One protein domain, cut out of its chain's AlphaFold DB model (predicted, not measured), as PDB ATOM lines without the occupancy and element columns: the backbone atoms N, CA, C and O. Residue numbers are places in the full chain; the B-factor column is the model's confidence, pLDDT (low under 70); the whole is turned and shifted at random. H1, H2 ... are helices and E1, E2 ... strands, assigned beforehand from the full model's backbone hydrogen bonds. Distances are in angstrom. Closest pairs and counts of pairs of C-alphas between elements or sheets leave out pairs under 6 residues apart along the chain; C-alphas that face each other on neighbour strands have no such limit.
ATOM      1  N   GLY A   3     -45.798  17.583 -20.958       96.25
ATOM      2  CA  GLY A   3     -44.705  18.046 -20.087       96.25
ATOM      3  C   GLY A   3     -43.519  17.075 -20.008       96.25
ATOM      4  O   GLY A   3     -42.370  17.496 -20.077       96.25
ATOM      5  N   ARG A   4     -43.779  15.759 -19.967       97.12
ATOM      6  CA  ARG A   4     -42.712  14.744 -20.001       97.12
ATOM      7  C   ARG A   4     -41.960  14.749 -21.334       97.12
ATOM      8  O   ARG A   4     -40.743  14.609 -21.325       97.12
ATOM      9  N   ALA A   5     -42.673  14.894 -22.451       97.50
ATOM     10  CA  ALA A   5     -42.052  14.991 -23.770       97.50
ATOM     11  C   ALA A   5     -41.171  16.246 -23.873       97.50
ATOM     12  O   ALA A   5     -40.036  16.148 -24.317       97.50
ATOM     13  N   LEU A   6     -41.637  17.394 -23.366       98.25
ATOM     14  CA  LEU A   6     -40.848  18.631 -23.331       98.25
ATOM     15  C   LEU A   6     -39.551  18.461 -22.523       98.25
ATOM     16  O   LEU A   6     -38.479  18.809 -23.009       98.25
ATOM     17  N   VAL A   7     -39.617  17.869 -21.325       98.25
ATOM     18  CA  VAL A   7     -38.421  17.605 -20.500       98.25
ATOM     19  C   VAL A   7     -37.432  16.680 -21.210       98.25
ATOM     20  O   VAL A   7     -36.229  16.933 -21.170       98.25
ATOM     21  N   ALA A   8     -37.917  15.621 -21.858       97.75
ATOM     22  CA  ALA A   8     -37.058  14.676 -22.568       97.75
ATOM     23  C   ALA A   8     -36.384  15.319 -23.791       97.75
ATOM     24  O   ALA A   8     -35.168  15.235 -23.931       97.75
ATOM     25  N   GLU A   9     -37.162  16.004 -24.633       97.25
ATOM     26  CA  GLU A   9     -36.710  16.487 -25.944       97.25
ATOM     27  C   GLU A   9     -35.992  17.844 -25.896       97.25
ATOM     28  O   GLU A   9     -35.133  18.125 -26.733       97.25
ATOM     29  N   LEU A  10     -36.347  18.717 -24.949       97.75
ATOM     30  CA  LEU A  10     -35.787  20.072 -24.840       97.75
ATOM     31  C   LEU A  10     -34.897  20.238 -23.608       97.75
ATOM     32  O   LEU A  10     -33.888  20.930 -23.673       97.75
ATOM     33  N   GLY A  11     -35.251  19.592 -22.494       97.31
ATOM     34  CA  GLY A  11     -34.525  19.709 -21.228       97.31
ATOM     35  C   GLY A  11     -33.393  18.697 -21.039       97.31
ATOM     36  O   GLY A  11     -32.726  18.727 -20.004       97.31
ATOM     37  N   GLY A  12     -33.189  17.771 -21.983       96.25
ATOM     38  CA  GLY A  12     -32.204  16.691 -21.849       96.25
ATOM     39  C   GLY A  12     -32.508  15.744 -20.681       96.25
ATOM     40  O   GLY A  12     -31.596  15.224 -20.045       96.25
ATOM     41  N   GLY A  13     -33.788  15.575 -20.335       97.12
ATOM     42  CA  GLY A  13     -34.226  14.785 -19.181       97.12
ATOM     43  C   GLY A  13     -34.153  15.517 -17.836       97.12
ATOM     44  O   GLY A  13     -34.609  14.973 -16.830       97.12
ATOM     45  N   VAL A  14     -33.640  16.750 -17.794       97.75
ATOM     46  CA  VAL A  14     -33.546  17.557 -16.572       97.75
ATOM     47  C   VAL A  14     -34.739  18.504 -16.498       97.75
ATOM     48  O   VAL A  14     -34.833  19.469 -17.251       97.75
ATOM     49  N   ALA A  15     -35.664  18.251 -15.570       97.12
ATOM     50  CA  ALA A  15     -36.895  19.039 -15.455       97.12
ATOM     51  C   ALA A  15     -36.640  20.534 -15.200       97.12
ATOM     52  O   ALA A  15     -37.354  21.371 -15.740       97.12
ATOM     53  N   ALA A  16     -35.591  20.866 -14.438       97.75
ATOM     54  CA  ALA A  16     -35.204  22.248 -14.148       97.75
ATOM     55  C   ALA A  16     -34.778  23.049 -15.395       97.75
ATOM     56  O   ALA A  16     -34.745  24.274 -15.342       97.75
ATOM     57  N   ASN A  17     -34.491  22.375 -16.515       98.25
ATOM     58  CA  ASN A  17     -34.161  23.038 -17.774       98.25
ATOM     59  C   ASN A  17     -35.403  23.505 -18.543       98.25
ATOM     60  O   ASN A  17     -35.243  24.211 -19.533       98.25
ATOM     61  N   ILE A  18     -36.617  23.136 -18.119       98.56
ATOM     62  CA  ILE A  18     -37.867  23.685 -18.649       98.56
ATOM     63  C   ILE A  18     -38.327  24.805 -17.720       98.56
ATOM     64  O   ILE A  18     -38.693  24.557 -16.574       98.56
ATOM     65  N   THR A  19     -38.294  26.041 -18.209       98.31
ATOM     66  CA  THR A  19     -38.475  27.238 -17.373       98.31
ATOM     67  C   THR A  19     -39.876  27.831 -17.474       98.31
ATOM     68  O   THR A  19     -40.328  28.490 -16.540       98.31
ATOM     69  N   SER A  20     -40.587  27.583 -18.575       98.38
ATOM     70  CA  SER A  20     -41.968  28.030 -18.771       98.38
ATOM     71  C   SER A  20     -42.721  27.084 -19.698       98.38
ATOM     72  O   SER A  20     -42.158  26.596 -20.676       98.38
ATOM     73  N   ILE A  21     -44.000  26.839 -19.404       98.38
ATOM     74  CA  ILE A  21     -44.932  26.122 -20.281       98.38
ATOM     75  C   ILE A  21     -46.262  26.877 -20.273       98.38
ATOM     76  O   ILE A  21     -46.861  27.071 -19.216       98.38
ATOM     77  N   ALA A  22     -46.755  27.235 -21.454       98.62
ATOM     78  CA  ALA A  22     -48.107  27.732 -21.674       98.62
ATOM     79  C   ALA A  22     -48.790  26.896 -22.761       98.62
ATOM     80  O   ALA A  22     -48.133  26.454 -23.699       98.62
ATOM     81  N   ALA A  23     -50.094  26.652 -22.631       98.31
ATOM     82  CA  ALA A  23     -50.904  26.000 -23.657       98.31
ATOM     83  C   ALA A  23     -52.392  26.260 -23.418       98.31
ATOM     84  O   ALA A  23     -52.822  26.503 -22.287       98.31
ATOM     85  N   ARG A  24     -53.194  26.129 -24.474       98.50
ATOM     86  CA  ARG A  24     -54.656  26.105 -24.398       98.50
ATOM     87  C   ARG A  24     -55.158  24.663 -24.421       98.50
ATOM     88  O   ARG A  24     -54.897  23.933 -25.372       98.50
ATOM     89  N   PHE A  25     -55.956  24.283 -23.423       97.75
ATOM     90  CA  PHE A  25     -56.759  23.059 -23.482       97.75
ATOM     91  C   PHE A  25     -57.940  23.274 -24.426       97.75
ATOM     92  O   PHE A  25     -58.771  24.149 -24.191       97.75
ATOM     93  N   THR A  26     -58.009  22.496 -25.502       98.00
ATOM     94  CA  THR A  26     -59.008  22.698 -26.563       98.00
ATOM     95  C   THR A  26     -60.099  21.635 -26.575       98.00
ATOM     96  O   THR A  26     -61.229  21.937 -26.958       98.00
ATOM     97  N   LYS A  27     -59.791  20.394 -26.174       96.62
ATOM     98  CA  LYS A  27     -60.716  19.245 -26.174       96.62
ATOM     99  C   LYS A  27     -60.372  18.272 -25.026       96.62
ATOM    100  O   LYS A  27     -59.203  18.196 -24.650       96.62
ATOM    101  N   PRO A  28     -61.344  17.520 -24.468       94.88
ATOM    102  CA  PRO A  28     -61.101  16.577 -23.364       94.88
ATOM    103  C   PRO A  28     -60.206  15.407 -23.790       94.88
ATOM    104  O   PRO A  28     -60.215  15.042 -24.952       94.88
ATOM    105  N   VAL A  29     -59.475  14.769 -22.876       94.62
ATOM    106  CA  VAL A  29     -58.769  13.494 -23.133       94.62
ATOM    107  C   VAL A  29     -59.463  12.389 -22.345       94.62
ATOM    108  O   VAL A  29     -59.814  12.597 -21.183       94.62
ATOM    109  N   PHE A  30     -59.644  11.223 -22.955       92.25
ATOM    110  CA  PHE A  30     -60.216  10.045 -22.314       92.25
ATOM    111  C   PHE A  30     -59.114   9.078 -21.843       92.25
ATOM    112  O   PHE A  30     -58.066   8.962 -22.485       92.25
ATOM    113  N   PRO A  31     -59.313   8.367 -20.717       93.62
ATOM    114  CA  PRO A  31     -58.365   7.356 -20.261       93.62
ATOM    115  C   PRO A  31     -58.089   6.292 -21.331       93.62
ATOM    116  O   PRO A  31     -59.013   5.776 -21.951       93.62
ATOM    117  N   GLY A  32     -56.812   5.952 -21.519       91.75
ATOM    118  CA  GLY A  32     -56.368   4.971 -22.515       91.75
ATOM    119  C   GLY A  32     -56.069   5.552 -23.900       91.75
ATOM    120  O   GLY A  32     -55.498   4.844 -24.724       91.75
ATOM    121  N   GLU A  33     -56.385   6.826 -24.159       92.88
ATOM    122  CA  GLU A  33     -56.028   7.465 -25.427       92.88
ATOM    123  C   GLU A  33     -54.515   7.667 -25.569       92.88
ATOM    124  O   GLU A  33     -53.822   8.132 -24.657       92.88
ATOM    125  N   THR A  34     -54.008   7.364 -26.763       92.25
ATOM    126  CA  THR A  34     -52.623   7.650 -27.135       92.25
ATOM    127  C   THR A  34     -52.483   9.119 -27.515       92.25
ATOM    128  O   THR A  34     -53.161   9.604 -28.420       92.25
ATOM    129  N   LEU A  35     -51.570   9.817 -26.833       94.94
ATOM    130  CA  LEU A  35     -51.251  11.220 -27.094       94.94
ATOM    131  C   LEU A  35     -49.949  11.351 -27.880       94.94
ATOM    132  O   LEU A  35     -48.899  10.910 -27.406       94.94
ATOM    133  N   SER A  36     -50.001  12.070 -28.995       95.69
ATOM    134  CA  SER A  36     -48.830  12.519 -29.750       95.69
ATOM    135  C   SER A  36     -48.538  13.974 -29.413       95.69
ATOM    136  O   SER A  36     -49.445  14.797 -29.380       95.69
ATOM    137  N   THR A  37     -47.279  14.306 -29.116       97.31
ATOM    138  CA  THR A  37     -46.837  15.694 -28.909       97.31
ATOM    139  C   THR A  37     -45.802  16.032 -29.962       97.31
ATOM    140  O   THR A  37     -44.762  15.384 -30.022       97.31
ATOM    141  N   VAL A  38     -46.094  17.037 -30.776       97.56
ATOM    142  CA  VAL A  38     -45.174  17.541 -31.793       97.56
ATOM    143  C   VAL A  38     -44.572  18.841 -31.277       97.56
ATOM    144  O   VAL A  38     -45.285  19.670 -30.710       97.56
ATOM    145  N   ILE A  39     -43.256  18.983 -31.421       98.44
ATOM    146  CA  ILE A  39     -42.471  20.088 -30.871       98.44
ATOM    147  C   ILE A  39     -41.674  20.711 -32.014       98.44
ATOM    148  O   ILE A  39     -40.926  20.016 -32.701       98.44
ATOM    149  N   TRP A  40     -41.793  22.023 -32.180       98.44
ATOM    150  CA  TRP A  40     -41.034  22.796 -33.158       98.44
ATOM    151  C   TRP A  40     -40.164  23.813 -32.427       98.44
ATOM    152  O   TRP A  40     -40.680  24.721 -31.776       98.44
ATOM    153  N   ARG A  41     -38.839  23.665 -32.526       97.88
ATOM    154  CA  ARG A  41     -37.887  24.664 -32.019       97.88
ATOM    155  C   ARG A  41     -37.946  25.887 -32.927       97.88
ATOM    156  O   ARG A  41     -37.760  25.750 -34.134       97.88
ATOM    157  N   THR A  42     -38.227  27.048 -32.351       97.69
ATOM    158  CA  THR A  42     -38.382  28.300 -33.103       97.69
ATOM    159  C   THR A  42     -37.155  29.189 -32.956       97.69
ATOM    160  O   THR A  42     -36.753  29.825 -33.923       97.69
ATOM    161  N   GLU A  43     -36.531  29.194 -31.773       95.69
ATOM    162  CA  GLU A  43     -35.331  29.972 -31.434       95.69
ATOM    163  C   GLU A  43     -34.519  29.237 -30.344       95.69
ATOM    164  O   GLU A  43     -35.048  28.323 -29.700       95.69
ATOM    165  N   PRO A  44     -33.250  29.608 -30.081       97.19
ATOM    166  CA  PRO A  44     -32.522  29.092 -28.924       97.19
ATOM    167  C   PRO A  44     -33.315  29.298 -27.624       97.19
ATOM    168  O   PRO A  44     -33.685  30.415 -27.275       97.19
ATOM    169  N   GLY A  45     -33.600  28.199 -26.923       98.19
ATOM    170  CA  GLY A  45     -34.371  28.208 -25.678       98.19
ATOM    171  C   GLY A  45     -35.883  28.418 -25.835       98.19
ATOM    172  O   GLY A  45     -36.570  28.569 -24.828       98.19
ATOM    173  N   ARG A  46     -36.433  28.415 -27.061       98.50
ATOM    174  CA  ARG A  46     -37.879  28.544 -27.312       98.50
ATOM    175  C   ARG A  46     -38.386  27.508 -28.305       98.50
ATOM    176  O   ARG A  46     -37.788  27.260 -29.355       98.50
ATOM    177  N   ALA A  47     -39.531  26.919 -27.993       98.69
ATOM    178  CA  ALA A  47     -40.253  26.058 -28.914       98.69
ATOM    179  C   ALA A  47     -41.762  26.264 -28.787       98.69
ATOM    180  O   ALA A  47     -42.268  26.728 -27.762       98.69
ATOM    181  N   VAL A  48     -42.478  25.876 -29.835       98.81
ATOM    182  CA  VAL A  48     -43.930  25.712 -29.804       98.81
ATOM    183  C   VAL A  48     -44.285  24.235 -29.866       98.81
ATOM    184  O   VAL A  48     -43.513  23.421 -30.381       98.81
ATOM    185  N   PHE A  49     -45.440  23.863 -29.326       98.69
ATOM    186  CA  PHE A  49     -45.890  22.478 -29.336       98.69
ATOM    187  C   PHE A  49     -47.402  22.350 -29.494       98.69
ATOM    188  O   PHE A  49     -48.177  23.254 -29.184       98.69
ATOM    189  N   ARG A  50     -47.811  21.171 -29.952       98.38
ATOM    190  CA  ARG A  50     -49.206  20.739 -30.028       98.38
ATOM    191  C   ARG A  50     -49.308  19.316 -29.507       98.38
ATOM    192  O   ARG A  50     -48.417  18.503 -29.759       98.38
ATOM    193  N   THR A  51     -50.395  19.006 -28.806       98.19
ATOM    194  CA  THR A  51     -50.725  17.628 -28.427       98.19
ATOM    195  C   THR A  51     -52.053  17.223 -29.035       98.19
ATOM    196  O   THR A  51     -53.040  17.954 -28.939       98.19
ATOM    197  N   GLU A  52     -52.084  16.035 -29.620       97.00
ATOM    198  CA  GLU A  52     -53.248  15.486 -30.300       97.00
ATOM    199  C   GLU A  52     -53.476  14.015 -29.957       97.00
ATOM    200  O   GLU A  52     -52.550  13.280 -29.605       97.00
ATOM    201  N   VAL A  53     -54.735  13.602 -30.069       95.69
ATOM    202  CA  VAL A  53     -55.133  12.197 -30.156       95.69
ATOM    203  C   VAL A  53     -55.299  11.881 -31.637       95.69
ATOM    204  O   VAL A  53     -56.022  12.597 -32.335       95.69
ATOM    205  N   ALA A  54     -54.635  10.833 -32.124       85.81
ATOM    206  CA  ALA A  54     -54.807  10.393 -33.504       85.81
ATOM    207  C   ALA A  54     -56.281  10.043 -33.766       85.81
ATOM    208  O   ALA A  54     -56.918   9.370 -32.953       85.81
ATOM    209  N   GLY A  55     -56.827  10.505 -34.892       76.06
ATOM    210  CA  GLY A  55     -58.148  10.075 -35.333       76.06
ATOM    211  C   GLY A  55     -58.122   8.593 -35.707       76.06
ATOM    212  O   GLY A  55     -57.147   8.100 -36.273       76.06
ATOM    213  N   SER A  56     -59.182   7.866 -35.374       76.19
ATOM    214  CA  SER A  56     -59.382   6.501 -35.858       76.19
ATOM    215  C   SER A  56     -59.936   6.523 -37.282       76.19
ATOM    216  O   SER A  56     -60.842   7.301 -37.568       76.19
ATOM    217  N   ASP A  57     -59.406   5.651 -38.141       69.56
ATOM    218  CA  ASP A  57     -59.954   5.282 -39.456       69.56
ATOM    219  C   ASP A  57     -60.452   6.469 -40.312       69.56
ATOM    220  O   ASP A  57     -61.645   6.674 -40.529       69.56
ATOM    221  N   GLY A  58     -59.515   7.312 -40.761       67.69
ATOM    222  CA  GLY A  58     -59.800   8.454 -41.641       67.69
ATOM    223  C   GLY A  58     -60.374   9.698 -40.951       67.69
ATOM    224  O   GLY A  58     -60.551  10.721 -41.612       67.69
ATOM    225  N   ALA A  59     -60.632   9.654 -39.640       77.44
ATOM    226  CA  ALA A  59     -61.020  10.833 -38.871       77.44
ATOM    227  C   ALA A  59     -59.849  11.812 -38.667       77.44
ATOM    228  O   ALA A  59     -58.685  11.420 -38.568       77.44
ATOM    229  N   GLU A  60     -60.174  13.099 -38.549       85.12
ATOM    230  CA  GLU A  60     -59.198  14.141 -38.233       85.12
ATOM    231  C   GLU A  60     -58.610  13.947 -36.826       85.12
ATOM    232  O   GLU A  60     -59.308  13.547 -35.885       85.12
ATOM    233  N   ALA A  61     -57.323  14.265 -36.669       90.94
ATOM    234  CA  ALA A  61     -56.673  14.280 -35.368       90.94
ATOM    235  C   ALA A  61     -57.353  15.283 -34.430       90.94
ATOM    236  O   ALA A  61     -57.712  16.410 -34.787       90.94
ATOM    237  N   ARG A  62     -57.516  14.875 -33.177       94.75
ATOM    238  CA  ARG A  62     -58.156  15.700 -32.168       94.75
ATOM    239  C   ARG A  62     -57.096  16.451 -31.383       94.75
ATOM    240  O   ARG A  62     -56.502  15.905 -30.461       94.75
ATOM    241  N   VAL A  63     -56.898  17.720 -31.724       97.19
ATOM    242  CA  VAL A  63     -56.024  18.617 -30.957       97.19
ATOM    243  C   VAL A  63     -56.599  18.815 -29.554       97.19
ATOM    244  O   VAL A  63     -57.742  19.258 -29.421       97.19
ATOM    245  N   VAL A  64     -55.819  18.473 -28.525       98.00
ATOM    246  CA  VAL A  64     -56.199  18.560 -27.099       98.00
ATOM    247  C   VAL A  64     -55.418  19.626 -26.338       98.00
ATOM    248  O   VAL A  64     -55.951  20.209 -25.394       98.00
ATOM    249  N   LEU A  65     -54.187  19.907 -26.778       98.31
ATOM    250  CA  LEU A  65     -53.416  21.083 -26.388       98.31
ATOM    251  C   LEU A  65     -52.981  21.816 -27.650       98.31
ATOM    252  O   LEU A  65     -52.375  21.204 -28.531       98.31
ATOM    253  N   ASP A  66     -53.267  23.108 -27.707       98.25
ATOM    254  CA  ASP A  66     -52.948  23.980 -28.836       98.25
ATOM    255  C   ASP A  66     -52.316  25.290 -28.353       98.25
ATOM    256  O   ASP A  66     -52.361  25.590 -27.157       98.25
ATOM    257  N   ASP A  67     -51.721  26.054 -29.274       98.19
ATOM    258  CA  ASP A  67     -50.924  27.255 -28.974       98.19
ATOM    259  C   ASP A  67     -49.931  27.024 -27.822       98.19
ATOM    260  O   ASP A  67     -49.771  27.846 -26.918       98.19
ATOM    261  N   GLY A  68     -49.296  25.847 -27.831       98.62
ATOM    262  CA  GLY A  68     -48.302  25.484 -26.842       98.62
ATOM    263  C   GLY A  68     -47.032  26.294 -27.051       98.62
ATOM    264  O   GLY A  68     -46.472  26.281 -28.144       98.62
ATOM    265  N   ALA A  69     -46.554  26.954 -26.003       98.69
ATOM    266  CA  ALA A  69     -45.270  27.636 -25.958       98.69
ATOM    267  C   ALA A  69     -44.454  27.090 -24.785       98.69
ATOM    268  O   ALA A  69     -44.979  26.862 -23.694       98.69
ATOM    269  N   VAL A  70     -43.164  26.870 -25.014       98.75
ATOM    270  CA  VAL A  70     -42.232  26.394 -23.994       98.75
ATOM    271  C   VAL A  70     -40.933  27.181 -24.072       98.75
ATOM    272  O   VAL A  70     -40.392  27.416 -25.155       98.75
ATOM    273  N   GLU A  71     -40.434  27.570 -22.904       98.62
ATOM    274  CA  GLU A  71     -39.087  28.104 -22.734       98.62
ATOM    275  C   GLU A  71     -38.215  27.065 -22.032       98.62
ATOM    276  O   GLU A  71     -38.668  26.349 -21.129       98.62
ATOM    277  N   TYR A  72     -36.965  26.962 -22.473       98.56
ATOM    278  CA  TYR A  72     -35.988  26.031 -21.934       98.56
ATOM    279  C   TYR A  72     -34.585  26.638 -21.943       98.56
ATOM    280  O   TYR A  72     -34.298  27.571 -22.694       98.56
ATOM    281  N   VAL A  73     -33.697  26.118 -21.098       97.94
ATOM    282  CA  VAL A  73     -32.291  26.542 -21.073       97.94
ATOM    283  C   VAL A  73     -31.653  26.205 -22.421       97.94
ATOM    284  O   VAL A  73     -31.615  25.040 -22.817       97.94
TER     285      VAL A  73
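AT A GLANCE: This is residues 3 to 73 of the 75 residues of the protein "Dehydrogenase" of Mycobacterium tuberculosis (UniProt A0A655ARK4). One twisted sheet of four antiparallel strands makes the body, and a short helix, H1, packs on one face of it, nearest to the edge strands E1 and E2. The link between E3 and E4, round Asp 57, lies at one end of the longest axis. The printed part has 71 residues, with H1, E1, E2, E3 and E4 in that order along the chain, and the sheet runs E1, E4, E3, E2. It is mostly strand and only just compact, close to loose, with a radius of gyration of the C-alphas of 12.9 A and an elongated outline of 39 by 21 by 18 A.

IN THESE COORDINATES: Find C-alpha 3 at (-44.705, 18.046, -20.087); from there H1 runs to residue 9. E1 is residues 18 to 25, 19.5 A long. E2, residues 35 to 43, begins at C-alpha 35 at (-51.251, 11.220, -27.094) and is 25.0 A long. E3 is residues 46 to 53, 23.9 A. E4, residues 62 to 72, 26.5 A, bends by 55 degrees at residue 67 and ends at C-alpha 72 at (-35.988, 26.031, -21.934).

HOW THE PARTS SIT: Look first at hairpin E2 and E3, where N 38 and O 50 are 2.9 A apart. In hairpin E3 and E4, N 49 and O 68 are 2.9 A apart. E2, E3 and E4 form a meander, each strand the antiparallel neighbour of the one before. E1 is antiparallel to E4, with N 22 and O 69 at 2.9 A, which completes a Greek key, a meander whose last strand neighbours the strand before it. E1 and E2 are apart. H1 is on the sheet; its closest C-alphas to E1 are Val 7 and Ile 18, 6.4 A, and to E2 Ala 5 and Thr 37, 7.1 A. In H1 every O i to N i+4 pair is within hydrogen-bond range.

THE WHOLE: The C-alphas of Asp 57 and Val 73, the two farthest apart, are 39.4 A apart. The printed part has no cut. The link E2 to E3 is tight, the others are short, and none is long. Confidence is low, under 70, at residues 57 to 58.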